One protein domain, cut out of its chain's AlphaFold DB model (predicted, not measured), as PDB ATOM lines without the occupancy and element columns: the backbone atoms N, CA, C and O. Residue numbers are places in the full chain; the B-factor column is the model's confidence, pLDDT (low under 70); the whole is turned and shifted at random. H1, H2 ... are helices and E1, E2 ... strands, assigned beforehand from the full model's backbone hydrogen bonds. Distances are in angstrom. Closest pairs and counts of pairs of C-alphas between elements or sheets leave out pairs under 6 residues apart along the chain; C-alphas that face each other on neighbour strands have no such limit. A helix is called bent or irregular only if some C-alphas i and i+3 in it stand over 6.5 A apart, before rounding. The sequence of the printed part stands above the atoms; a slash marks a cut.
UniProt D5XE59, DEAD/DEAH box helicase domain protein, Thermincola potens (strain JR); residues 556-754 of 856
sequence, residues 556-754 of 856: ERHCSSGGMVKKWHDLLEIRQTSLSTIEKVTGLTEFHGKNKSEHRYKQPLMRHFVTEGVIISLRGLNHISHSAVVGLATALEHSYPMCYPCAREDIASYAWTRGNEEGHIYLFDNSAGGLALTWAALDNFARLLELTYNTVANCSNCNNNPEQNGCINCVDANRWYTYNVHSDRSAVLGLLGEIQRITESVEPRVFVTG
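Overview. This is residues 556 to 754 of the 856 residues of the protein "DEAD/DEAH box helicase domain protein" of Thermincola potens (strain JR) (UniProt D5XE59). A twisted six-stranded sheet is curled like part of a barrel, with helices H1, H2 and H5 over its hollow face and H3 packed on H1 and H5. The long hairpin E2 and E3 bends sharply, at residue 576 in E2 and residue 610 in E3, and reaches out as an arm, whose tip, residues 591 to 596, stands free. The printed part has 199 residues, mixed in class, with five named helices and six named strands in the order E1 E2 E3 H1 E4 E5 H2 H3 H4 H5 E6. The sheet's order is E4 E5 E3 E2 E1 E6, antiparallel throughout. The whole is compact, with a radius of gyration of the C-alphas of 17.5 A and spans of 55 by 42 by 34 A.

Arrangement. E1 (residues 564 to 568), E2 (572 to 592) and E3 (595 to 619) form a meander, each strand the antiparallel neighbour of the one before. N 566 and O 574 are 2.8 A apart, and N 579 and O 611 2.8 A, within hydrogen-bond range. E2 bends by 93 degrees at residue 576 and E3 by 102 degrees at residue 610. H1 (626 to 643) is on the sheet at a height of 8.3 A, over E4 (651 to 658) and E5 (662 to 669), a hairpin with N 654 and O 666 2.9 A apart. E5 is also the neighbour of E3, with N 616 and O 665 2.8 A apart. H2 (680 to 683) is on the same face as H1. H3 (685 to 697) touches H1, at Ser 639 and Thr 692, closest C-alphas 5.4 A apart. H4 (700 to 704) touches no helix. H5 (729 to 745) touches H3 at a shallow tilt of 30 degrees, opposite ways, closest C-alphas Tyr 693 and Leu 736, 6.9 A. H1 and H5 make two layers with the sheet, helices on one face. E6 (749 to 752) is an edge strand beside E1, with N 565 and O 751 2.8 A apart. Each O i to N i+4 pair is within range in H3, H4 and H5, 12 of 14 in H1; H2 is too short for one.

Along the chain. E1 begins at C-alpha 564 (32.116, 48.745, 112.458). From first to last C-alpha E2 is 47.3 A long, E3 44.0 A, H1 25.0 A, E4 24.2 A, E5 23.4 A, H3 18.0 A and H5 24.2 A. H1 is irregular, with C-alphas 638 and 641 7.0 A apart. E6 ends at C-alpha 752 (34.627, 52.307, 113.569).

Size, cuts and confidence. The C-alphas farthest apart are those of Gly 593 and Gly 754, 57.2 A. The printed part has no cut. The link from H4 to H5, residues 705 to 728, is long. The model's pLDDT is under 70 at residues 557 to 562, 718, 720 to 726 and 753 to 754.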
ATOM      1  N   GLU A 556      38.688  39.084 101.055       80.25
ATOM      2  CA  GLU A 556      38.422  40.422 101.545       80.25
ATOM      3  C   GLU A 556      38.894  41.489 100.550       80.25
ATOM      4  O   GLU A 556      39.964  41.371  99.950       80.25
ATOM      5  N   ARG A 557      38.103  42.555 100.396       69.19
ATOM      6  CA  ARG A 557      38.539  43.807  99.779       69.19
ATOM      7  C   ARG A 557      38.755  44.842 100.876       69.19
ATOM      8  O   ARG A 557      37.865  45.068 101.691       69.19
ATOM      9  N   HIS A 558      39.904  45.514 100.866       54.31
ATOM     10  CA  HIS A 558      40.134  46.630 101.779       54.31
ATOM     11  C   HIS A 558      39.082  47.724 101.561       54.31
ATOM     12  O   HIS A 558      38.952  48.277 100.467       54.31
ATOM     13  N   CYS A 559      38.328  48.020 102.616       48.81
ATOM     14  CA  CYS A 559      37.298  49.045 102.612       48.81
ATOM     15  C   CYS A 559      37.901  50.376 103.083       48.81
ATOM     16  O   CYS A 559      38.307  50.511 104.237       48.81
ATOM     17  N   SER A 560      37.977  51.367 102.191       41.34
ATOM     18  CA  SER A 560      38.522  52.696 102.503       41.34
ATOM     19  C   SER A 560      37.565  53.574 103.319       41.34
ATOM     20  O   SER A 560      38.008  54.522 103.964       41.34
ATOM     21  N   SER A 561      36.265  53.262 103.316       49.47
ATOM     22  CA  SER A 561      35.222  54.027 104.014       49.47
ATOM     23  C   SER A 561      35.061  53.672 105.488       49.47
ATOM     24  O   SER A 561      34.277  54.325 106.173       49.47
ATOM     25  N   GLY A 562      35.811  52.684 105.980       60.78
ATOM     26  CA  GLY A 562      35.652  52.229 107.347       60.78
ATOM     27  C   GLY A 562      34.479  51.280 107.553       60.78
ATOM     28  O   GLY A 562      33.537  51.247 106.769       60.78
ATOM     29  N   GLY A 563      34.552  50.491 108.618       76.12
ATOM     30  CA  GLY A 563      33.534  49.522 109.011       76.12
ATOM     31  C   GLY A 563      33.474  49.373 110.525       76.12
ATOM     32  O   GLY A 563      34.475  49.581 111.223       76.12
ATOM     33  N   MET A 564      32.292  49.027 111.037       85.88
ATOM     34  CA  MET A 564      32.116  48.745 112.458       85.88
ATOM     35  C   MET A 564      32.845  47.454 112.839       85.88
ATOM     36  O   MET A 564      32.736  46.439 112.149       85.88
ATOM     37  N   VAL A 565      33.576  47.507 113.951       90.56
ATOM     38  CA  VAL A 565      34.337  46.398 114.525       90.56
ATOM     39  C   VAL A 565      33.886  46.184 115.964       90.56
ATOM     40  O   VAL A 565      33.775  47.145 116.728       90.56
ATOM     41  N   LYS A 566      33.659  44.924 116.341       92.62
ATOM     42  CA  LYS A 566      33.549  44.480 117.734       92.62
ATOM     43  C   LYS A 566      34.680  43.491 118.007       92.62
ATOM     44  O   LYS A 566      34.789  42.472 117.327       92.62
ATOM     45  N   LYS A 567      35.538  43.815 118.974       93.25
ATOM     46  CA  LYS A 567      36.743  43.038 119.291       93.25
ATOM     47  C   LYS A 567      36.762  42.628 120.766       93.25
ATOM     48  O   LYS A 567      36.694  43.488 121.647       93.25
ATOM     49  N   TRP A 568      36.890  41.329 121.020       93.00
ATOM     50  CA  TRP A 568      37.045  40.710 122.338       93.00
ATOM     51  C   TRP A 568      38.505  40.303 122.524       93.00
ATOM     52  O   TRP A 568      38.928  39.222 122.107       93.00
ATOM     53  N   HIS A 569      39.287  41.198 123.134       87.25
ATOM     54  CA  HIS A 569      40.745  41.045 123.244       87.25
ATOM     55  C   HIS A 569      41.388  40.704 121.887       87.25
ATOM     56  O   HIS A 569      40.867  41.095 120.847       87.25
ATOM     57  N   ASP A 570      42.527  40.015 121.869       85.62
ATOM     58  CA  ASP A 570      43.188  39.585 120.631       85.62
ATOM     59  C   ASP A 570      42.723  38.205 120.135       85.62
ATOM     60  O   ASP A 570      43.274  37.700 119.161       85.62
ATOM     61  N   LEU A 571      41.694  37.625 120.769       90.56
ATOM     62  CA  LEU A 571      41.208  36.268 120.499       90.56
ATOM     63  C   LEU A 571      40.060  36.216 119.481       90.56
ATOM     64  O   LEU A 571      39.959  35.260 118.713       90.56
ATOM     65  N   LEU A 572      39.177  37.219 119.487       95.00
ATOM     66  CA  LEU A 572      37.956  37.220 118.682       95.00
ATOM     67  C   LEU A 572      37.628  38.625 118.170       95.00
ATOM     68  O   LEU A 572      37.557  39.590 118.930       95.00
ATOM     69  N   GLU A 573      37.362  38.729 116.875       94.38
ATOM     70  CA  GLU A 573      36.930  39.961 116.222       94.38
ATOM     71  C   GLU A 573      35.802  39.664 115.237       94.38
ATOM     72  O   GLU A 573      35.910  38.734 114.443       94.38
ATOM     73  N   ILE A 574      34.746  40.479 115.246       94.56
ATOM     74  CA  ILE A 574      33.758  40.546 114.166       94.56
ATOM     75  C   ILE A 574      33.757  41.951 113.570       94.56
ATOM     76  O   ILE A 574      33.699  42.947 114.297       94.56
ATOM     77  N   ARG A 575      33.816  42.053 112.242       91.81
ATOM     78  CA  ARG A 575      33.841  43.352 111.559       91.81
ATOM     79  C   ARG A 575      33.134  43.364 110.222       91.81
ATOM     80  O   ARG A 575      33.164  42.374 109.501       91.81
ATOM     81  N   GLN A 576      32.565  44.517 109.880       90.19
ATOM     82  CA  GLN A 576      32.019  44.780 108.548       90.19
ATOM     83  C   GLN A 576      33.134  44.836 107.509       90.19
ATOM     84  O   GLN A 576      34.228  45.339 107.778       90.19
ATOM     85  N   THR A 577      32.843  44.343 106.311       86.81
ATOM     86  CA  THR A 577      33.766  44.434 105.184       86.81
ATOM     87  C   THR A 577      33.044  44.340 103.839       86.81
ATOM     88  O   THR A 577      31.860  44.000 103.763       86.81
ATOM     89  N   SER A 578      33.804  44.576 102.773       83.19
ATOM     90  CA  SER A 578      33.441  44.207 101.409       83.19
ATOM     91  C   SER A 578      34.244  42.984 100.978       83.19
ATOM     92  O   SER A 578      35.425  42.843 101.292       83.19
ATOM     93  N   LEU A 579      33.614  42.092 100.224       82.81
ATOM     94  CA  LEU A 579      34.194  40.827  99.792       82.81
ATOM     95  C   LEU A 579      34.148  40.718  98.272       82.81
ATOM     96  O   LEU A 579      33.205  41.164  97.627       82.81
ATOM     97  N   SER A 580      35.176  40.105  97.698       82.88
ATOM     98  CA  SER A 580      35.201  39.662  96.311       82.88
ATOM     99  C   SER A 580      34.939  38.164  96.271       82.88
ATOM    100  O   SER A 580      35.709  37.390  96.842       82.88
ATOM    101  N   THR A 581      33.899  37.763  95.549       84.25
ATOM    102  CA  THR A 581      33.456  36.374  95.447       84.25
ATOM    103  C   THR A 581      33.605  35.869  94.017       84.25
ATOM    104  O   THR A 581      33.232  36.552  93.059       84.25
ATOM    105  N   ILE A 582      34.156  34.664  93.875       84.00
ATOM    106  CA  ILE A 582      34.319  33.953  92.607       84.00
ATOM    107  C   ILE A 582      33.621  32.604  92.725       84.00
ATOM    108  O   ILE A 582      34.058  31.748  93.489       84.00
ATOM    109  N   GLU A 583      32.560  32.408  91.954       85.50
ATOM    110  CA  GLU A 583      31.887  31.121  91.794       85.50
ATOM    111  C   GLU A 583      32.415  30.447  90.526       85.50
ATOM    112  O   GLU A 583      32.415  31.055  89.456       85.50
ATOM    113  N   LYS A 584      32.853  29.193  90.627       85.44
ATOM    114  CA  LYS A 584      33.500  28.468  89.530       85.44
ATOM    115  C   LYS A 584      32.856  27.105  89.331       85.44
ATOM    116  O   LYS A 584      32.902  26.285  90.236       85.44
ATOM    117  N   VAL A 585      32.326  26.816  88.143       90.50
ATOM    118  CA  VAL A 585      31.859  25.470  87.755       90.50
ATOM    119  C   VAL A 585      32.905  24.825  86.856       90.50
ATOM    120  O   VAL A 585      33.160  25.280  85.743       90.50
ATOM    121  N   THR A 586      33.516  23.748  87.341       90.19
ATOM    122  CA  THR A 586      34.638  23.060  86.683       90.19
ATOM    123  C   THR A 586      34.215  21.840  85.868       90.19
ATOM    124  O   THR A 586      35.023  21.291  85.119       90.19
ATOM    125  N   GLY A 587      32.969  21.399  86.008       92.00
ATOM    126  CA  GLY A 587      32.455  20.194  85.375       92.00
ATOM    127  C   GLY A 587      31.113  19.775  85.959       92.00
ATOM    128  O   GLY A 587      30.458  20.557  86.649       92.00
ATOM    129  N   LEU A 588      30.742  18.516  85.738       93.88
ATOM    130  CA  LEU A 588      29.537  17.912  86.296       93.88
ATOM    131  C   LEU A 588      29.752  16.464  86.753       93.88
ATOM    132  O   LEU A 588      30.683  15.777  86.325       93.88
ATOM    133  N   THR A 589      28.832  16.002  87.589       93.12
ATOM    134  CA  THR A 589      28.593  14.594  87.892       93.12
ATOM    135  C   THR A 589      27.209  14.220  87.374       93.12
ATOM    136  O   THR A 589      26.220  14.854  87.741       93.12
ATOM    137  N   GLU A 590      27.125  13.189  86.540       94.06
ATOM    138  CA  GLU A 590      25.870  12.649  86.018       94.06
ATOM    139  C   GLU A 590      25.581  11.282  86.645       94.06
ATOM    140  O   GLU A 590      26.463  10.432  86.766       94.06
ATOM    141  N   PHE A 591      24.338  11.075  87.080       90.69
ATOM    142  CA  PHE A 591      23.896   9.859  87.756       90.69
ATOM    143  C   PHE A 591      22.975   9.039  86.847       90.69
ATOM    144  O   PHE A 591      21.917   9.503  86.412       90.69
ATOM    145  N   HIS A 592      23.349   7.776  86.644       86.06
ATOM    146  CA  HIS A 592      22.587   6.759  85.923       86.06
ATOM    147  C   HIS A 592      22.198   5.643  86.900       86.06
ATOM    148  O   HIS A 592      22.867   4.614  87.021       86.06
ATOM    149  N   GLY A 593      21.126   5.871  87.660       82.31
ATOM    150  CA  GLY A 593      20.746   4.980  88.758       82.31
ATOM    151  C   GLY A 593      21.807   4.994  89.861       82.31
ATOM    152  O   GLY A 593      22.015   6.025  90.494       82.31
ATOM    153  N   LYS A 594      22.474   3.855  90.089       81.50
ATOM    154  CA  LYS A 594      23.572   3.733  91.069       81.50
ATOM    155  C   LYS A 594      24.942   4.139  90.511       81.50
ATOM    156  O   LYS A 594      25.853   4.395  91.291       81.50
ATOM    157  N   ASN A 595      25.090   4.198  89.187       88.25
ATOM    158  CA  ASN A 595      26.353   4.554  88.548       88.25
ATOM    159  C   ASN A 595      26.477   6.074  88.431       88.25
ATOM    160  O   ASN A 595      25.481   6.762  88.196       88.25
ATOM    161  N   LYS A 596      27.704   6.588  88.545       90.94
ATOM    162  CA  LYS A 596      28.017   7.995  88.285       90.94
ATOM    163  C   LYS A 596      29.115   8.127  87.236       90.94
ATOM    164  O   LYS A 596      30.060   7.342  87.232       90.94
ATOM    165  N   SER A 597      28.991   9.128  86.379       92.12
ATOM    166  CA  SER A 597      30.046   9.592  85.484       92.12
ATOM    167  C   SER A 597      30.426  11.019  85.866       92.12
ATOM    168  O   SER A 597      29.604  11.795  86.352       92.12
ATOM    169  N   GLU A 598      31.697  11.362  85.695       92.25
ATOM    170  CA  GLU A 598      32.198  12.706  85.965       92.25
ATOM    171  C   GLU A 598      32.825  13.266  84.696       92.25
ATOM    172  O   GLU A 598      33.592  12.589  84.013       92.25
ATOM    173  N   HIS A 599      32.496  14.514  84.388       90.44
ATOM    174  CA  HIS A 599      33.022  15.230  83.239       90.44
ATOM    175  C   HIS A 599      33.616  16.550  83.716       90.44
ATOM    176  O   HIS A 599      33.000  17.258  84.513       90.44
ATOM    177  N   ARG A 600      34.823  16.879  83.250       90.56
ATOM    178  CA  ARG A 600      35.513  18.131  83.574       90.56
ATOM    179  C   ARG A 600      35.590  18.992  82.326       90.56
ATOM    180  O   ARG A 600      35.979  18.511  81.265       90.56
ATOM    181  N   TYR A 601      35.251  20.266  82.458       87.12
ATOM    182  CA  TYR A 601      35.328  21.200  81.347       87.12
ATOM    183  C   TYR A 601      36.770  21.607  81.065       87.12
ATOM    184  O   TYR A 601      37.585  21.737  81.979       87.12
ATOM    185  N   LYS A 602      37.062  21.870  79.787       79.44
ATOM    186  CA  LYS A 602      38.334  22.482  79.373       79.44
ATOM    187  C   LYS A 602      38.480  23.895  79.936       79.44
ATOM    188  O   LYS A 602      39.556  24.265  80.387       79.44
ATOM    189  N   GLN A 603      37.389  24.660  79.914       79.62
ATOM    190  CA  GLN A 603      37.295  25.991  80.501       79.62
ATOM    191  C   GLN A 603      36.145  26.007  81.515       79.62
ATOM    192  O   GLN A 603      35.032  25.605  81.165       79.62
ATOM    193  N   PRO A 604      36.395  26.415  82.769       83.88
ATOM    194  CA  PRO A 604      35.349  26.510  83.773       83.88
ATOM    195  C   PRO A 604      34.427  27.697  83.480       83.88
ATOM    196  O   PRO A 604      34.865  28.720  82.957       83.88
ATOM    197  N   LEU A 605      33.165  27.592  83.885       85.81
ATOM    198  CA  LEU A 605      32.291  28.761  83.954       85.81
ATOM    199  C   LEU A 605      32.620  29.521  85.235       85.81
ATOM    200  O   LEU A 605      32.810  28.896  86.280       85.81
ATOM    201  N   MET A 606      32.674  30.848  85.159       83.31
ATOM    202  CA  MET A 606      33.042  31.687  86.294       83.31
ATOM    203  C   MET A 606      32.108  32.881  86.414       83.31
ATOM    204  O   MET A 606      31.840  33.568  85.430       83.31
ATOM    205  N   ARG A 607      31.657  33.156  87.635       82.19
ATOM    206  CA  ARG A 607      30.939  34.380  87.992       82.19
ATOM    207  C   ARG A 607      31.719  35.106  89.077       82.19
ATOM    208  O   ARG A 607      32.052  34.521  90.102       82.19
ATOM    209  N   HIS A 608      31.986  36.383  88.838       81.00
ATOM    210  CA  HIS A 608      32.677  37.263  89.772       81.00
ATOM    211  C   HIS A 608      31.706  38.344  90.224       81.00
ATOM    212  O   HIS A 608      31.030  38.938  89.388       81.00
ATOM    213  N   PHE A 609      31.641  38.604  91.524       77.12
ATOM    214  CA  PHE A 609      30.887  39.734  92.053       77.12
ATOM    215  C   PHE A 609      31.507  40.238  93.353       77.12
ATOM    216  O   PHE A 609      32.173  39.499  94.079       77.12
ATOM    217  N   VAL A 610      31.291  41.519  93.634       81.94
ATOM    218  CA  VAL A 610      31.623  42.128  94.924       81.94
ATOM    219  C   VAL A 610      30.366  42.134  95.775       81.94
ATOM    220  O   VAL A 610      29.284  42.358  95.246       81.94
ATOM    221  N   THR A 611      30.492  41.892  97.070       87.12
ATOM    222  CA  THR A 611      29.381  41.929  98.023       87.12
ATOM    223  C   THR A 611      29.828  42.511  99.360       87.12
ATOM    224  O   THR A 611      31.001  42.834  99.553       87.12
ATOM    225  N   GLU A 612      28.891  42.654 100.282       88.12
ATOM    226  CA  GLU A 612      29.109  43.094 101.650       88.12
ATOM    227  C   GLU A 612      28.931  41.923 102.611       88.12
ATOM    228  O   GLU A 612      28.202  40.964 102.342       88.12
ATOM    229  N   GLY A 613      29.643  41.988 103.730       92.50
ATOM    230  CA  GLY A 613      29.634  40.919 104.709       92.50
ATOM    231  C   GLY A 613      30.225  41.317 106.044       92.50
ATOM    232  O   GLY A 613      30.584  42.474 106.289       92.50
ATOM    233  N   VAL A 614      30.369  40.308 106.892       93.88
ATOM    234  CA  VAL A 614      31.171  40.358 108.106       93.88
ATOM    235  C   VAL A 614      32.271  39.301 108.068       93.88
ATOM    236  O   VAL A 614      32.095  38.210 107.521       93.88
ATOM    237  N   ILE A 615      33.410  39.632 108.668       94.00
ATOM    238  CA  ILE A 615      34.497  38.692 108.953       94.00
ATOM    239  C   ILE A 615      34.479  38.419 110.446       94.00
ATOM    240  O   ILE A 615      34.521  39.367 111.226       94.00
ATOM    241  N   ILE A 616      34.455  37.147 110.825       95.75
ATOM    242  CA  ILE A 616      34.705  36.667 112.180       95.75
ATOM    243  C   ILE A 616      36.109  36.062 112.181       95.75
ATOM    244  O   ILE A 616      36.361  35.071 111.494       95.75
ATOM    245  N   SER A 617      37.027  36.681 112.914       94.94
ATOM    246  CA  SER A 617      38.413  36.232 113.055       94.94
ATOM    247  C   SER A 617      38.626  35.648 114.445       94.94
ATOM    248  O   SER A 617      38.265  36.273 115.442       94.94
ATOM    249  N   LEU A 618      39.211  34.456 114.487       95.50
ATOM    250  CA  LEU A 618      39.482  33.655 115.676       95.50
ATOM    251  C   LEU A 618      40.992  33.446 115.778       95.50
ATOM    252  O   LEU A 618      41.605  33.052 114.786       95.50
ATOM    253  N   ARG A 619      41.587  33.698 116.944       93.56
ATOM    254  CA  ARG A 619      43.034  33.561 117.169       93.56
ATOM    255  C   ARG A 619      43.337  32.962 118.532       93.56
ATOM    256  O   ARG A 619      42.734  33.363 119.523       93.56
ATOM    257  N   GLY A 620      44.295  32.039 118.583       85.44
ATOM    258  CA  GLY A 620      44.819  31.488 119.838       85.44
ATOM    259  C   GLY A 620      43.798  30.704 120.670       85.44
ATOM    260  O   GLY A 620      43.973  30.580 121.880       85.44
ATOM    261  N   LEU A 621      42.728  30.208 120.040       88.06
ATOM    262  CA  LEU A 621      41.711  29.366 120.674       88.06
ATOM    263  C   LEU A 621      42.090  27.886 120.539       88.06
ATOM    264  O   LEU A 621      42.630  27.469 119.515       88.06
ATOM    265  N   ASN A 622      41.770  27.076 121.547       84.50
ATOM    266  CA  ASN A 622      42.230  25.684 121.633       84.50
ATOM    267  C   ASN A 622      41.596  24.766 120.576       84.50
ATOM    268  O   ASN A 622      42.186  23.760 120.185       84.50
ATOM    269  N   HIS A 623      40.384  25.097 120.129       85.62
ATOM    270  CA  HIS A 623      39.588  24.256 119.231       85.62
ATOM    271  C   HIS A 623      39.576  24.741 117.772       85.62
ATOM    272  O   HIS A 623      38.680  24.374 117.008       85.62
ATOM    273  N   ILE A 624      40.548  25.561 117.353       88.44
ATOM    274  CA  ILE A 624      40.671  25.959 115.944       88.44
ATOM    275  C   ILE A 624      41.216  24.779 115.135       88.44
ATOM    276  O   ILE A 624      42.377  24.394 115.230       88.44
ATOM    277  N   SER A 625      40.354  24.221 114.291       89.69
ATOM    278  CA  SER A 625      40.713  23.268 113.245       89.69
ATOM    279  C   SER A 625      39.950  23.602 111.967       89.69
ATOM    280  O   SER A 625      38.908  24.264 112.005       89.69
ATOM    281  N   HIS A 626      40.436  23.123 110.821       87.56
ATOM    282  CA  HIS A 626      39.756  23.351 109.544       87.56
ATOM    283  C   HIS A 626      38.299  22.845 109.561       87.56
ATOM    284  O   HIS A 626      37.388  23.564 109.152       87.56
ATOM    285  N   SER A 627      38.060  21.643 110.100       88.00
ATOM    286  CA  SER A 627      36.717  21.055 110.198       88.00
ATOM    287  C   SER A 627      35.805  21.810 111.171       88.00
ATOM    288  O   SER A 627      34.620  21.969 110.881       88.00
ATOM    289  N   ALA A 628      36.341  22.317 112.289       91.19
ATOM    290  CA  ALA A 628      35.581  23.115 113.250       91.19
ATOM    291  C   ALA A 628      35.179  24.474 112.666       91.19
ATOM    292  O   ALA A 628      34.033  24.891 112.793       91.19
ATOM    293  N   VAL A 629      36.103  25.159 111.991       91.94
ATOM    294  CA  VAL A 629      35.872  26.507 111.456       91.94
ATOM    295  C   VAL A 629      34.904  26.476 110.267       91.94
ATOM    296  O   VAL A 629      33.982  27.291 110.212       91.94
ATOM    297  N   VAL A 630      35.039  25.507 109.353       89.56
ATOM    298  CA  VAL A 630      34.082  25.351 108.239       89.56
ATOM    299  C   VAL A 630      32.715  24.862 108.732       89.56
ATOM    300  O   VAL A 630      31.681  25.361 108.274       89.56
ATOM    301  N   GLY A 631      32.691  23.943 109.702       91.44
ATOM    302  CA  GLY A 631      31.450  23.483 110.324       91.44
ATOM    303  C   GLY A 631      30.717  24.599 111.071       91.44
ATOM    304  O   GLY A 631      29.500  24.731 110.946       91.44
ATOM    305  N   LEU A 632      31.452  25.459 111.785       94.12
ATOM    306  CA  LEU A 632      30.898  26.627 112.466       94.12
ATOM    307  C   LEU A 632      30.350  27.652 111.467       94.12
ATOM    308  O   LEU A 632      29.247  28.148 111.666       94.12
ATOM    309  N   ALA A 633      31.066  27.937 110.375       93.25
ATOM    310  CA  ALA A 633      30.577  28.832 109.325       93.25
ATOM    311  C   ALA A 633      29.234  28.362 108.747       93.25
ATOM    312  O   ALA A 633      28.288  29.142 108.627       93.25
ATOM    313  N   THR A 634      29.129  27.063 108.470       90.88
ATOM    314  CA  THR A 634      27.895  26.439 107.985       90.88
ATOM    315  C   THR A 634      26.773  26.513 109.020       90.88
ATOM    316  O   THR A 634      25.640  26.860 108.684       90.88
ATOM    317  N   ALA A 635      27.074  26.235 110.289       92.44
ATOM    318  CA  ALA A 635      26.087  26.288 111.359       92.44
ATOM    319  C   ALA A 635      25.593  27.726 111.625       92.44
ATOM    320  O   ALA A 635      24.402  27.930 111.853       92.44
ATOM    321  N   LEU A 636      26.472  28.730 111.520       94.19
ATOM    322  CA  LEU A 636      26.104  30.149 111.577       94.19
ATOM    323  C   LEU A 636      25.158  30.520 110.430       94.19
ATOM    324  O   LEU A 636      24.118  31.122 110.679       94.19
ATOM    325  N   GLU A 637      25.465  30.120 109.192       91.44
ATOM    326  CA  GLU A 637      24.583  30.330 108.033       91.44
ATOM    327  C   GLU A 637      23.207  29.677 108.228       91.44
ATOM    328  O   GLU A 637      22.184  30.292 107.934       91.44
ATOM    329  N   HIS A 638      23.161  28.453 108.756       88.12
ATOM    330  CA  HIS A 638      21.914  27.730 109.015       88.12
ATOM    331  C   HIS A 638      21.045  28.375 110.099       88.12
ATOM    332  O   HIS A 638      19.817  28.363 109.983       88.12
ATOM    333  N   SER A 639      21.664  28.935 111.137       91.44
ATOM    334  CA  SER A 639      20.958  29.591 112.241       91.44
ATOM    335  C   SER A 639      20.658  31.065 111.970       91.44
ATOM    336  O   SER A 639      19.791  31.635 112.633       91.44
ATOM    337  N   TYR A 640      21.315  31.694 110.989       91.50
ATOM    338  CA  TYR A 640      21.150  33.120 110.706       91.50
ATOM    339  C   TYR A 640      19.688  33.533 110.471       91.50
ATOM    340  O   TYR A 640      19.251  34.470 111.139       91.50
ATOM    341  N   PRO A 641      18.876  32.813 109.663       86.94
ATOM    342  CA  PRO A 641      17.468  33.164 109.451       86.94
ATOM    343  C   PRO A 641      16.582  33.034 110.703       86.94
ATOM    344  O   PRO A 641      15.480  33.580 110.747       86.94
ATOM    345  N   MET A 642      17.031  32.296 111.726       86.75
ATOM    346  CA  MET A 642      16.356  32.226 113.031       86.75
ATOM    347  C   MET A 642      16.660  33.467 113.882       86.75
ATOM    348  O   MET A 642      15.855  33.855 114.725       86.75
ATOM    349  N   CYS A 643      17.832  34.073 113.670       87.69
ATOM    350  CA  CYS A 643      18.326  35.222 114.417       87.69
ATOM    351  C   CYS A 643      17.912  36.555 113.785       87.69
ATOM    352  O   CYS A 643      17.543  37.491 114.491       87.69
ATOM    353  N   TYR A 644      18.002  36.652 112.459       85.62
ATOM    354  CA  TYR A 644      17.696  37.852 111.697       85.62
ATOM    355  C   TYR A 644      16.831  37.500 110.484       85.62
ATOM    356  O   TYR A 644      17.095  36.510 109.803       85.62
ATOM    357  N   PRO A 645      15.793  38.292 110.186       75.69
ATOM    358  CA  PRO A 645      14.858  37.967 109.125       75.69
ATOM    359  C   PRO A 645      15.455  38.132 107.723       75.69
ATOM    360  O   PRO A 645      15.580  39.245 107.211       75.69
ATOM    361  N   CYS A 646      15.768  37.017 107.073       79.50
ATOM    362  CA  CYS A 646      16.217  36.967 105.682       79.50
ATOM    363  C   CYS A 646      15.833  35.633 105.030       79.50
ATOM    364  O   CYS A 646      15.529  34.657 105.723       79.50
ATOM    365  N   ALA A 647      15.858  35.569 103.695       76.94
ATOM    366  CA  ALA A 647      15.807  34.276 103.024       76.94
ATOM    367  C   ALA A 647      17.124  33.522 103.256       76.94
ATOM    368  O   ALA A 647      18.180  34.131 103.444       76.94
ATOM    369  N   ARG A 648      17.077  32.188 103.240       79.31
ATOM    370  CA  ARG A 648      18.294  31.377 103.401       79.31
ATOM    371  C   ARG A 648      19.252  31.596 102.229       79.31
ATOM    372  O   ARG A 648      20.461  31.567 102.403       79.31
ATOM    373  N   GLU A 649      18.706  31.832 101.043       79.06
ATOM    374  CA  GLU A 649      19.450  32.004  99.797       79.06
ATOM    375  C   GLU A 649      20.128  33.376  99.682       79.06
ATOM    376  O   GLU A 649      21.008  33.540  98.830       79.06
ATOM    377  N   ASP A 650      19.731  34.336 100.525       83.50
ATOM    378  CA  ASP A 650      20.291  35.690 100.566       83.50
ATOM    379  C   ASP A 650      21.616  35.755 101.341       83.50
ATOM    380  O   ASP A 650      22.321  36.759 101.259       83.50
ATOM    381  N   ILE A 651      21.971  34.697 102.077       88.50
ATOM    382  CA  ILE A 651      23.164  34.632 102.924       88.50
ATOM    383  C   ILE A 651      24.032  33.458 102.483       88.50
ATOM    384  O   ILE A 651      23.539  32.382 102.150       88.50
ATOM    385  N   ALA A 652      25.341  33.656 102.500       90.94
ATOM    386  CA  ALA A 652      26.317  32.602 102.288       90.94
ATOM    387  C   ALA A 652      27.482  32.766 103.262       90.94
ATOM    388  O   ALA A 652      27.734  33.850 103.791       90.94
ATOM    389  N   SER A 653      28.219  31.685 103.481       92.50
ATOM    390  CA  SER A 653      29.449  31.727 104.259       92.50
ATOM    391  C   SER A 653      30.615  31.028 103.574       92.50
ATOM    392  O   SER A 653      30.460  30.092 102.791       92.50
ATOM    393  N   TYR A 654      31.820  31.489 103.878       90.88
ATOM    394  CA  TYR A 654      33.074  30.884 103.447       90.88
ATOM    395  C   TYR A 654      34.035  30.906 104.621       90.88
ATOM    396  O   TYR A 654      34.008  31.846 105.406       90.88
ATOM    397  N   ALA A 655      34.881  29.897 104.761       91.00
ATOM    398  CA  ALA A 655      35.812  29.863 105.872       91.00
ATOM    399  C   ALA A 655      37.129  29.212 105.483       91.00
ATOM    400  O   ALA A 655      37.185  28.380 104.576       91.00
ATOM    401  N   TRP A 656      38.186  29.617 106.171       87.94
ATOM    402  CA  TRP A 656      39.533  29.099 105.989       87.94
ATOM    403  C   TRP A 656      40.317  29.224 107.297       87.94
ATOM    404  O   TRP A 656      39.918  29.942 108.216       87.94
ATOM    405  N   THR A 657      41.427  28.500 107.386       87.06
ATOM    406  CA  THR A 657      42.292  28.465 108.568       87.06
ATOM    407  C   THR A 657      43.747  28.659 108.171       87.06
ATOM    408  O   THR A 657      44.152  28.273 107.071       87.06
ATOM    409  N   ARG A 658      44.544  29.232 109.076       84.81
ATOM    410  CA  ARG A 658      46.008  29.236 108.997       84.81
ATOM    411  C   ARG A 658      46.538  28.336 110.110       84.81
ATOM    412  O   ARG A 658      46.580  28.726 111.274       84.81
ATOM    413  N   GLY A 659      46.886  27.102 109.748       81.31
ATOM    414  CA  GLY A 659      47.193  26.065 110.735       81.31
ATOM    415  C   GLY A 659      46.024  25.844 111.705       81.31
ATOM    416  O   GLY A 659      44.863  25.885 111.292       81.31
ATOM    417  N   ASN A 660      46.354  25.648 112.983       82.88
ATOM    418  CA  ASN A 660      45.396  25.502 114.088       82.88
ATOM    419  C   ASN A 660      45.397  26.722 115.031       82.88
ATOM    420  O   ASN A 660      44.876  26.645 116.137       82.88
ATOM    421  N   GLU A 661      46.013  27.836 114.626       84.31
ATOM    422  CA  GLU A 661      46.153  29.033 115.470       84.31
ATOM    423  C   GLU A 661      45.179  30.143 115.072       84.31
ATOM    424  O   GLU A 661      44.734  30.904 115.935       84.31
ATOM    425  N   GLU A 662      44.828  30.231 113.783       91.00
ATOM    426  CA  GLU A 662      43.920  31.250 113.259       91.00
ATOM    427  C   GLU A 662      42.815  30.643 112.385       91.00
ATOM    428  O   GLU A 662      43.057  29.805 111.509       91.00
ATOM    429  N   GLY A 663      41.587  31.112 112.602       92.06
ATOM    430  CA  GLY A 663      40.412  30.758 111.816       92.06
ATOM    431  C   GLY A 663      39.661  32.002 111.364       92.06
ATOM    432  O   GLY A 663      39.462  32.934 112.140       92.06
ATOM    433  N   HIS A 664      39.214  32.007 110.114       92.94
ATOM    434  CA  HIS A 664      38.464  33.116 109.540       92.94
ATOM    435  C   HIS A 664      37.172  32.610 108.918       92.94
ATOM    436  O   HIS A 664      37.185  31.721 108.065       92.94
ATOM    437  N   ILE A 665      36.062  33.214 109.327       95.19
ATOM    438  CA  ILE A 665      34.727  32.941 108.806       95.19
ATOM    439  C   ILE A 665      34.203  34.220 108.167       95.19
ATOM    440  O   ILE A 665      34.097  35.260 108.809       95.19
ATOM    441  N   TYR A 666      33.842  34.129 106.900       94.25
ATOM    442  CA  TYR A 666      33.097  35.145 106.182       94.25
ATOM    443  C   TYR A 666      31.628  34.759 106.187       94.25
ATOM    444  O   TYR A 666      31.285  33.657 105.762       94.25
ATOM    445  N   LEU A 667      30.769  35.675 106.617       94.81
ATOM    446  CA  LEU A 667      29.324  35.585 106.455       94.81
ATOM    447  C   LEU A 667      28.897  36.790 105.622       94.81
ATOM    448  O   LEU A 667      29.179  37.924 106.005       94.81
ATOM    449  N   PHE A 668      28.291  36.561 104.464       93.31
ATOM    450  CA  PHE A 668      28.090  37.617 103.479       93.31
ATOM    451  C   PHE A 668      26.789  37.499 102.702       93.31
ATOM    452  O   PHE A 668      26.190  36.427 102.600       93.31
ATOM    453  N   ASP A 669      26.379  38.624 102.132       91.88
ATOM    454  CA  ASP A 669      25.166  38.712 101.338       91.88
ATOM    455  C   ASP A 669      25.406  38.052  99.976       91.88
ATOM    456  O   ASP A 669      26.346  38.386  99.246       91.88
ATOM    457  N   ASN A 670      24.550  37.116  99.586       88.19
ATOM    458  CA  ASN A 670      24.661  36.388  98.324       88.19
ATOM    459  C   ASN A 670      24.065  37.191  97.142       88.19
ATOM    460  O   ASN A 670      23.270  36.702  96.339       88.19
ATOM    461  N   SER A 671      24.454  38.462  97.039       85.19
ATOM    462  CA  SER A 671      23.995  39.421  96.033       85.19
ATOM    463  C   SER A 671      25.104  40.408  95.687       85.19
ATOM    464  O   SER A 671      25.830  40.842  96.579       85.19
ATOM    465  N   ALA A 672      25.214  40.829  94.428       81.62
ATOM    466  CA  ALA A 672      26.193  41.847  94.061       81.62
ATOM    467  C   ALA A 672      25.916  43.194  94.760       81.62
ATOM    468  O   ALA A 672      24.770  43.620  94.905       81.62
ATOM    469  N   GLY A 673      26.981  43.840  95.229       76.25
ATOM    470  CA  GLY A 673      26.970  45.071  96.016       76.25
ATOM    471  C   GLY A 673      26.430  44.940  97.446       76.25
ATOM    472  O   GLY A 673      26.498  45.922  98.168       76.25
ATOM    473  N   GLY A 674      25.920  43.771  97.854       84.94
ATOM    474  CA  GLY A 674      25.319  43.557  99.175       84.94
ATOM    475  C   GLY A 674      23.889  44.098  99.335       84.94
ATOM    476  O   GLY A 674      23.416  44.955  98.585       84.94
ATOM    477  N   LEU A 675      23.176  43.573 100.329       85.75
ATOM    478  CA  LEU A 675      21.864  44.028 100.811       85.75
ATOM    479  C   LEU A 675      21.932  44.524 102.268       85.75
ATOM    480  O   LEU A 675      20.886  44.765 102.879       85.75
ATOM    481  N   ALA A 676      23.142  44.674 102.817       86.56
ATOM    482  CA  ALA A 676      23.435  44.939 104.221       86.56
ATOM    483  C   ALA A 676      22.734  43.980 105.210       86.56
ATOM    484  O   ALA A 676      22.425  44.363 106.342       86.56
ATOM    485  N   LEU A 677      22.454  42.735 104.805       88.31
ATOM    486  CA  LEU A 677      21.740  41.766 105.646       88.31
ATOM    487  C   LEU A 677      22.644  41.215 106.744       88.31
ATOM    488  O   LEU A 677      22.263  41.179 107.913       88.31
ATOM    489  N   THR A 678      23.848  40.798 106.367       92.31
ATOM    490  CA  THR A 678      24.830  40.168 107.260       92.31
ATOM    491  C   THR A 678      25.464  41.126 108.258       92.31
ATOM    492  O   THR A 678      25.992  40.686 109.275       92.31
ATOM    493  N   TRP A 679      25.349  42.440 108.058       90.06
ATOM    494  CA  TRP A 679      25.796  43.421 109.051       90.06
ATOM    495  C   TRP A 679      25.031  43.323 110.370       90.06
ATOM    496  O   TRP A 679      25.600  43.616 111.422       90.06
ATOM    497  N   ALA A 680      23.782  42.849 110.342       88.44
ATOM    498  CA  ALA A 680      23.016  42.615 111.559       88.44
ATOM    499  C   ALA A 680      23.654  41.545 112.467       88.44
ATOM    500  O   ALA A 680      23.354  41.516 113.663       88.44
ATOM    501  N   ALA A 681      24.577  40.725 111.948       91.12
ATOM    502  CA  ALA A 681      25.381  39.807 112.746       91.12
ATOM    503  C   ALA A 681      26.172  40.529 113.843       91.12
ATOM    504  O   ALA A 681      26.338  39.964 114.914       91.12
ATOM    505  N   LEU A 682      26.626  41.772 113.625       90.25
ATOM    506  CA  LEU A 682      27.352  42.523 114.655       90.25
ATOM    507  C   LEU A 682      26.483  42.784 115.879       90.25
ATOM    508  O   LEU A 682      26.952  42.636 117.007       90.25
ATOM    509  N   ASP A 683      25.229  43.174 115.674       89.12
ATOM    510  CA  ASP A 683      24.313  43.523 116.763       89.12
ATOM    511  C   ASP A 683      23.679  42.298 117.410       89.12
ATOM    512  O   ASP A 683      23.385  42.320 118.600       89.12
ATOM    513  N   ASN A 684      23.549  41.207 116.656       90.44
ATOM    514  CA  ASN A 684      22.902  39.985 117.116       90.44
ATOM    515  C   ASN A 684      23.890  38.837 117.375       90.44
ATOM    516  O   ASN A 684      23.465  37.690 117.481       90.44
ATOM    517  N   PHE A 685      25.196  39.113 117.483       93.19
ATOM    518  CA  PHE A 685      26.220  38.063 117.489       93.19
ATOM    519  C   PHE A 685      26.036  37.046 118.622       93.19
ATOM    520  O   PHE A 685      26.049  35.846 118.372       93.19
ATOM    521  N   ALA A 686      25.776  37.510 119.848       91.31
ATOM    522  CA  ALA A 686      25.542  36.629 120.994       91.31
ATOM    523  C   ALA A 686      24.319  35.718 120.785       91.31
ATOM    524  O   ALA A 686      24.398  34.507 120.982       91.31
ATOM    525  N   ARG A 687      23.203  36.286 120.302       92.25
ATOM    526  CA  ARG A 687      21.983  35.524 120.000       92.25
ATOM    527  C   ARG A 687      22.202  34.527 118.862       92.25
ATOM    528  O   ARG A 687      21.688  33.413 118.918       92.25
ATOM    529  N   LEU A 688      22.968  34.911 117.842       94.94
ATOM    530  CA  LEU A 688      23.331  34.028 116.740       94.94
ATOM    531  C   LEU A 688      24.143  32.830 117.250       94.94
ATOM    532  O   LEU A 688      23.801  31.699 116.920       94.94
ATOM    533  N   LEU A 689      25.149  33.060 118.100       95.44
ATOM    534  CA  LEU A 689      25.951  31.992 118.709       95.44
ATOM    535  C   LEU A 689      25.098  31.043 119.560       95.44
ATOM    536  O   LEU A 689      25.253  29.829 119.455       95.44
ATOM    537  N   GLU A 690      24.168  31.573 120.359       94.12
ATOM    538  CA  GLU A 690      23.221  30.779 121.155       94.12
ATOM    539  C   GLU A 690      22.340  29.876 120.273       94.12
ATOM    540  O   GLU A 690      22.229  28.670 120.509       94.12
ATOM    541  N   LEU A 691      21.742  30.435 119.216       92.81
ATOM    542  CA  LEU A 691      20.922  29.683 118.264       92.81
ATOM    543  C   LEU A 691      21.739  28.621 117.524       92.81
ATOM    544  O   LEU A 691      21.274  27.490 117.351       92.81
ATOM    545  N   THR A 692      22.964  28.960 117.124       95.19
ATOM    546  CA  THR A 692      23.905  28.021 116.511       95.19
ATOM    547  C   THR A 692      24.258  26.890 117.471       95.19
ATOM    548  O   THR A 692      24.214  25.727 117.069       95.19
ATOM    549  N   TYR A 693      24.502  27.187 118.750       94.69
ATOM    550  CA  TYR A 693      24.803  26.165 119.753       94.69
ATOM    551  C   TYR A 693      23.634  25.207 119.919       94.69
ATOM    552  O   TYR A 693      23.802  23.998 119.774       94.69
ATOM    553  N   ASN A 694      22.429  25.740 120.115       90.44
ATOM    554  CA  ASN A 694      21.221  24.932 120.254       90.44
ATOM    555  C   ASN A 694      20.958  24.070 119.011       90.44
ATOM    556  O   ASN A 694      20.595  22.900 119.143       90.44
ATOM    557  N   THR A 695      21.199  24.606 117.811       89.88
ATOM    558  CA  THR A 695      21.042  23.875 116.542       89.88
ATOM    559  C   THR A 695      22.008  22.690 116.449       89.88
ATOM    560  O   THR A 695      21.609  21.584 116.076       89.88
ATOM    561  N   VAL A 696      23.281  22.889 116.802       91.94
ATOM    562  CA  VAL A 696      24.314  21.847 116.698       91.94
ATOM    563  C   VAL A 696      24.207  20.834 117.845       91.94
ATOM    564  O   VAL A 696      24.293  19.622 117.616       91.94
ATOM    565  N   ALA A 697      23.975  21.293 119.075       90.94
ATOM    566  CA  ALA A 697      23.884  20.456 120.269       90.94
ATOM    567  C   ALA A 697      22.623  19.578 120.268       90.94
ATOM    568  O   ALA A 697      22.701  18.395 120.594       90.94
ATOM    569  N   ASN A 698      21.484  20.096 119.798       87.25
ATOM    570  CA  ASN A 698      20.204  19.377 119.821       87.25
ATOM    571  C   ASN A 698      19.810  18.768 118.464       87.25
ATOM    572  O   ASN A 698      18.644  18.444 118.237       87.25
ATOM    573  N   CYS A 699      20.765  18.591 117.546       86.69
ATOM    574  CA  CYS A 699      20.494  18.024 116.228       86.69
ATOM    575  C   CYS A 699      20.001  16.565 116.318       86.69
ATOM    576  O   CYS A 699      20.795  15.632 116.465       86.69
ATOM    577  N   SER A 700      18.692  16.359 116.137       79.69
ATOM    578  CA  SER A 700      18.024  15.050 116.230       79.69
ATOM    579  C   SER A 700      18.642  13.982 115.324       79.69
ATOM    580  O   SER A 700      18.862  12.858 115.763       79.69
ATOM    581  N   ASN A 701      19.002  14.329 114.082       81.81
ATOM    582  CA  ASN A 701      19.605  13.375 113.145       81.81
ATOM    583  C   ASN A 701      20.950  12.827 113.647       81.81
ATOM    584  O   ASN A 701      21.170  11.621 113.595       81.81
ATOM    585  N   CYS A 702      21.831  13.701 114.136       84.31
ATOM    586  CA  CYS A 702      23.136  13.312 114.671       84.31
ATOM    587  C   CYS A 702      23.011  12.615 116.029       84.31
ATOM    588  O   CYS A 702      23.813  11.744 116.329       84.31
ATOM    589  N   ASN A 703      22.007  12.965 116.837       82.88
ATOM    590  CA  ASN A 703      21.737  12.265 118.095       82.88
ATOM    591  C   ASN A 703      21.243  10.831 117.849       82.88
ATOM    592  O   ASN A 703      21.645   9.919 118.561       82.88
ATOM    593  N   ASN A 704      20.436  10.623 116.805       81.19
ATOM    594  CA  ASN A 704      19.961   9.295 116.409       81.19
ATOM    595  C   ASN A 704      20.997   8.496 115.600       81.19
ATOM    596  O   ASN A 704      20.880   7.280 115.498       81.19
ATOM    597  N   ASN A 705      22.001   9.164 115.021       81.19
ATOM    598  CA  ASN A 705      23.085   8.544 114.254       81.19
ATOM    599  C   ASN A 705      24.449   9.113 114.696       81.19
ATOM    600  O   ASN A 705      25.060   9.874 113.937       81.19
ATOM    601  N   PRO A 706      24.943   8.771 115.903       75.88
ATOM    602  CA  PRO A 706      26.168   9.357 116.462       75.88
ATOM    603  C   PRO A 706      27.401   9.148 115.577       75.88
ATOM    604  O   PRO A 706      28.270  10.012 115.501       75.88
ATOM    605  N   GLU A 707      27.433   8.035 114.844       77.31
ATOM    606  CA  GLU A 707      28.525   7.664 113.939       77.31
ATOM    607  C   GLU A 707      28.686   8.616 112.741       77.31
ATOM    608  O   GLU A 707      29.741   8.634 112.115       77.31
ATOM    609  N   GLN A 708      27.675   9.436 112.420       72.62
ATOM    610  CA  GLN A 708      27.761  10.412 111.326       72.62
ATOM    611  C   GLN A 708      28.594  11.658 111.694       72.62
ATOM    612  O   GLN A 708      29.004  12.373 110.790       72.62
ATOM    613  N   ASN A 709      28.843  11.924 112.990       78.31
ATOM    614  CA  ASN A 709      29.606  13.065 113.545       78.31
ATOM    615  C   ASN A 709      29.392  14.444 112.864       78.31
ATOM    616  O   ASN A 709      30.282  15.287 112.824       78.31
ATOM    617  N   GLY A 710      28.186  14.691 112.358       84.19
ATOM    618  CA  GLY A 710      27.837  15.879 111.581       84.19
ATOM    619  C   GLY A 710      26.742  15.532 110.581       84.19
ATOM    620  O   GLY A 710      26.575  14.370 110.212       84.19
ATOM    621  N   CYS A 711      25.898  16.498 110.226       85.44
ATOM    622  CA  CYS A 711      24.984  16.328 109.106       85.44
ATOM    623  C   CYS A 711      24.531  17.670 108.536       85.44
ATOM    624  O   CYS A 711      24.771  18.745 109.089       85.44
ATOM    625  N   ILE A 712      23.774  17.573 107.447       81.94
ATOM    626  CA  ILE A 712      23.211  18.687 106.683       81.94
ATOM    627  C   ILE A 712      22.256  19.603 107.470       81.94
ATOM    628  O   ILE A 712      21.945  20.709 107.036       81.94
ATOM    629  N   ASN A 713      21.767  19.131 108.621       81.00
ATOM    630  CA  ASN A 713      20.882  19.888 109.505       81.00
ATOM    631  C   ASN A 713      21.644  20.722 110.540       81.00
ATOM    632  O   ASN A 713      21.011  21.494 111.252       81.00
ATOM    633  N   CYS A 714      22.959  20.537 110.672       86.12
ATOM    634  CA  CYS A 714      23.772  21.252 111.646       86.12
ATOM    635  C   CYS A 714      25.026  21.827 110.984       86.12
ATOM    636  O   CYS A 714      25.002  22.980 110.561       86.12
ATOM    637  N   VAL A 715      26.084  21.026 110.868       87.69
ATOM    638  CA  VAL A 715      27.438  21.489 110.538       87.69
ATOM    639  C   VAL A 715      27.846  21.248 109.086       87.69
ATOM    640  O   VAL A 715      28.771  21.907 108.633       87.69
ATOM    641  N   ASP A 716      27.163  20.373 108.339       84.50
ATOM    642  CA  ASP A 716      27.504  20.110 106.933       84.50
ATOM    643  C   ASP A 716      26.688  20.957 105.959       84.50
ATOM    644  O   ASP A 716      25.486  21.173 106.127       84.50
ATOM    645  N   ALA A 717      27.338  21.408 104.890       71.25
ATOM    646  CA  ALA A 717      26.736  22.301 103.912       71.25
ATOM    647  C   ALA A 717      26.062  21.524 102.765       71.25
ATOM    648  O   ALA A 717      26.701  20.724 102.084       71.25
ATOM    649  N   ASN A 718      24.792  21.830 102.462       64.75
ATOM    650  CA  ASN A 718      24.108  21.352 101.243       64.75
ATOM    651  C   ASN A 718      24.285  22.297 100.047       64.75
ATOM    652  O   ASN A 718      23.313  22.650  99.372       64.75
ATOM    653  N   ARG A 719      25.489  22.817  99.820       71.38
ATOM    654  CA  ARG A 719      25.683  23.813  98.760       71.38
ATOM    655  C   ARG A 719      25.998  23.132  97.445       71.38
ATOM    656  O   ARG A 719      26.643  22.090  97.391       71.38
ATOM    657  N   TRP A 720      25.613  23.791  96.359       67.19
ATOM    658  CA  TRP A 720      25.955  23.347  95.011       67.19
ATOM    659  C   TRP A 720      27.463  23.477  94.697       67.19
ATOM    660  O   TRP A 720      27.900  22.936  93.686       67.19
ATOM    661  N   TYR A 721      28.245  24.156  95.555       62.09
ATOM    662  CA  TYR A 721      29.668  24.490  95.363       62.09
ATOM    663  C   TYR A 721      30.639  23.984  96.448       62.09
ATOM    664  O   TYR A 721      31.778  24.438  96.513       62.09
ATOM    665  N   THR A 722      30.236  23.040  97.299       58.84
ATOM    666  CA  THR A 722      31.161  22.376  98.238       58.84
ATOM    667  C   THR A 722      30.995  20.871  98.136       58.84
ATOM    668  O   THR A 722      30.055  20.298  98.679       58.84
ATOM    669  N   TYR A 723      31.919  20.231  97.423       47.44
ATOM    670  CA  TYR A 723      32.079  18.781  97.433       47.44
ATOM    671  C   TYR A 723      33.125  18.429  98.506       47.44
ATOM    672  O   TYR A 723      34.242  18.932  98.444       47.44
ATOM    673  N   ASN A 724      32.774  17.550  99.452       49.34
ATOM    674  CA  ASN A 724      33.695  16.864 100.381       49.34
ATOM    675  C   ASN A 724      34.317  17.651 101.557       49.34
ATOM    676  O   ASN A 724      35.416  17.296 101.980       49.34
ATOM    677  N   VAL A 725      33.646  18.643 102.152       56.19
ATOM    678  CA  VAL A 725      34.070  19.090 103.496       56.19
ATOM    679  C   VAL A 725      33.334  18.260 104.542       56.19
ATOM    680  O   VAL A 725      32.128  18.411 104.704       56.19
ATOM    681  N   HIS A 726      34.049  17.351 105.209       63.22
ATOM    682  CA  HIS A 726      33.535  16.643 106.378       63.22
ATOM    683  C   HIS A 726      33.742  17.524 107.608       63.22
ATOM    684  O   HIS A 726      34.875  17.759 108.037       63.22
ATOM    685  N   SER A 727      32.643  18.047 108.137       70.56
ATOM    686  CA  SER A 727      32.645  18.882 109.334       70.56
ATOM    687  C   SER A 727      32.574  17.985 110.568       70.56
ATOM    688  O   SER A 727      31.911  16.952 110.545       70.56
ATOM    689  N   ASP A 728      33.242  18.370 111.654       85.38
ATOM    690  CA  ASP A 728      33.236  17.605 112.906       85.38
ATOM    691  C   ASP A 728      32.342  18.307 113.929       85.38
ATOM    692  O   ASP A 728      32.693  19.368 114.453       85.38
ATOM    693  N   ARG A 729      31.182  17.713 114.224       90.56
ATOM    694  CA  ARG A 729      30.210  18.259 115.181       90.56
ATOM    695  C   ARG A 729      30.826  18.514 116.558       90.56
ATOM    696  O   ARG A 729      30.520  19.533 117.174       90.56
ATOM    697  N   SER A 730      31.665  17.603 117.043       90.12
ATOM    698  CA  SER A 730      32.274  17.703 118.372       90.12
ATOM    699  C   SER A 730      33.291  18.840 118.418       90.12
ATOM    700  O   SER A 730      33.291  19.636 119.359       90.12
ATOM    701  N   ALA A 731      34.098  18.979 117.363       91.19
ATOM    702  CA  ALA A 731      35.046  20.082 117.237       91.19
ATOM    703  C   ALA A 731      34.334  21.446 117.120       91.19
ATOM    704  O   ALA A 731      34.754  22.414 117.754       91.19
ATOM    705  N   VAL A 732      33.218  21.512 116.381       94.19
ATOM    706  CA  VAL A 732      32.380  22.722 116.286       94.19
ATOM    707  C   VAL A 732      31.823  23.120 117.652       94.19
ATOM    708  O   VAL A 732      31.898  24.293 118.007       94.19
ATOM    709  N   LEU A 733      31.297  22.173 118.437       94.56
ATOM    710  CA  LEU A 733      30.779  22.458 119.781       94.56
ATOM    711  C   LEU A 733      31.877  22.954 120.732       94.56
ATOM    712  O   LEU A 733      31.635  23.892 121.490       94.56
ATOM    713  N   GLY A 734      33.079  22.371 120.662       94.25
ATOM    714  CA  GLY A 734      34.234  22.829 121.441       94.25
ATOM    715  C   GLY A 734      34.614  24.277 121.123       94.25
ATOM    716  O   GLY A 734      34.711  25.106 122.029       94.25
ATOM    717  N   LEU A 735      34.747  24.603 119.832       94.75
ATOM    718  CA  LEU A 735      35.061  25.960 119.375       94.75
ATOM    719  C   LEU A 735      33.959  26.959 119.748       94.75
ATOM    720  O   LEU A 735      34.240  28.043 120.255       94.75
ATOM    721  N   LEU A 736      32.699  26.585 119.540       95.06
ATOM    722  CA  LEU A 736      31.554  27.436 119.838       95.06
ATOM    723  C   LEU A 736      31.429  27.740 121.337       95.06
ATOM    724  O   LEU A 736      31.188  28.889 121.699       95.06
ATOM    725  N   GLY A 737      31.659  26.749 122.204       93.81
ATOM    726  CA  GLY A 737      31.660  26.946 123.655       93.81
ATOM    727  C   GLY A 737      32.813  27.828 124.149       93.81
ATOM    728  O   GLY A 737      32.686  28.522 125.156       93.81
ATOM    729  N   GLU A 738      33.953  27.843 123.458       93.31
ATOM    730  CA  GLU A 738      35.049  28.781 123.739       93.31
ATOM    731  C   GLU A 738      34.687  30.212 123.323       93.31
ATOM    732  O   GLU A 738      34.842  31.136 124.122       93.31
ATOM    733  N   ILE A 739      34.106  30.386 122.130       94.56
ATOM    734  CA  ILE A 739      33.620  31.688 121.647       94.56
ATOM    735  C   ILE A 739      32.541  32.249 122.587       94.56
ATOM    736  O   ILE A 739      32.635  33.409 122.983       94.56
ATOM    737  N   GLN A 740      31.559  31.438 122.997       92.62
ATOM    738  CA  GLN A 740      30.493  31.872 123.910       92.62
ATOM    739  C   GLN A 740      31.047  32.350 125.255       92.62
ATOM    740  O   GLN A 740      30.734  33.466 125.674       92.62
ATOM    741  N   ARG A 741      31.954  31.577 125.875       91.06
ATOM    742  CA  ARG A 741      32.624  31.973 127.127       91.06
ATOM    743  C   ARG A 741      33.336  33.319 127.002       91.06
ATOM    744  O   ARG A 741      33.271  34.127 127.926       91.06
ATOM    745  N   ILE A 742      33.996  33.588 125.875       91.12
ATOM    746  CA  ILE A 742      34.648  34.882 125.620       91.12
ATOM    747  C   ILE A 742      33.605  35.999 125.518       91.12
ATOM    748  O   ILE A 742      33.760  37.042 126.152       91.12
ATOM    749  N   THR A 743      32.533  35.783 124.754       90.44
ATOM    750  CA  THR A 743      31.501  36.806 124.543       90.44
ATOM    751  C   THR A 743      30.657  37.106 125.783       90.44
ATOM    752  O   THR A 743      30.138  38.212 125.891       90.44
ATOM    753  N   GLU A 744      30.532  36.154 126.712       89.12
ATOM    754  CA  GLU A 744      29.806  36.310 127.982       89.12
ATOM    755  C   GLU A 744      30.672  36.916 129.094       89.12
ATOM    756  O   GLU A 744      30.158  37.605 129.971       89.12
ATOM    757  N   SER A 745      31.984  36.661 129.078       87.31
ATOM    758  CA  SER A 745      32.898  37.125 130.133       87.31
ATOM    759  C   SER A 745      33.397  38.553 129.933       87.31
ATOM    760  O   SER A 745      33.777  39.205 130.907       87.31
ATOM    761  N   VAL A 746      33.424  39.045 128.692       86.38
ATOM    762  CA  VAL A 746      34.020  40.340 128.350       86.38
ATOM    763  C   VAL A 746      33.134  41.096 127.369       86.38
ATOM    764  O   VAL A 746      32.735  40.568 126.331       86.38
ATOM    765  N   GLU A 747      32.880  42.376 127.646       87.81
ATOM    766  CA  GLU A 747      32.242  43.254 126.666       87.81
ATOM    767  C   GLU A 747      33.205  43.597 125.516       87.81
ATOM    768  O   GLU A 747      34.374  43.932 125.751       87.81
ATOM    769  N   PRO A 748      32.742  43.563 124.254       91.19
ATOM    770  CA  PRO A 748      33.591  43.911 123.128       91.19
ATOM    771  C   PRO A 748      33.969  45.388 123.154       91.19
ATOM    772  O   PRO A 748      33.138  46.268 123.385       91.19
ATOM    773  N   ARG A 749      35.200  45.689 122.738       90.75
ATOM    774  CA  ARG A 749      35.535  47.042 122.290       90.75
ATOM    775  C   ARG A 749      34.865  47.285 120.944       90.75
ATOM    776  O   ARG A 749      35.155  46.575 119.980       90.75
ATOM    777  N   VAL A 750      33.994  48.290 120.886       88.94
ATOM    778  CA  VAL A 750      33.307  48.711 119.659       88.94
ATOM    779  C   VAL A 750      33.981  49.957 119.105       88.94
ATOM    780  O   VAL A 750      34.132  50.952 119.811       88.94
ATOM    781  N   PHE A 751      34.393  49.918 117.843       85.31
ATOM    782  CA  PHE A 751      34.966  51.075 117.162       85.31
ATOM    783  C   PHE A 751      34.681  51.024 115.664       85.31
ATOM    784  O   PHE A 751      34.447  49.963 115.088       85.31
ATOM    785  N   VAL A 752      34.697  52.191 115.025       79.25
ATOM    786  CA  VAL A 752      34.627  52.307 113.569       79.25
ATOM    787  C   VAL A 752      36.049  52.463 113.059       79.25
ATOM    788  O   VAL A 752      36.796  53.332 113.515       79.25
ATOM    789  N   THR A 753      36.453  51.604 112.133       66.44
ATOM    790  CA  THR A 753      37.707  51.814 111.406       66.44
ATOM    791  C   THR A 753      37.532  53.055 110.525       66.44
ATOM    792  O   THR A 753      36.537  53.148 109.838       66.44
ATOM    793  N   GLY A 754      38.428  54.049 110.580       50.62
ATOM    794  CA  GLY A 754      38.417  55.211 109.670       50.62
ATOM    795  C   GLY A 754      38.012  56.571 110.269       50.62
ATOM    796  O   GLY A 754      36.878  57.017 110.146       50.62
TER     797      GLY A 754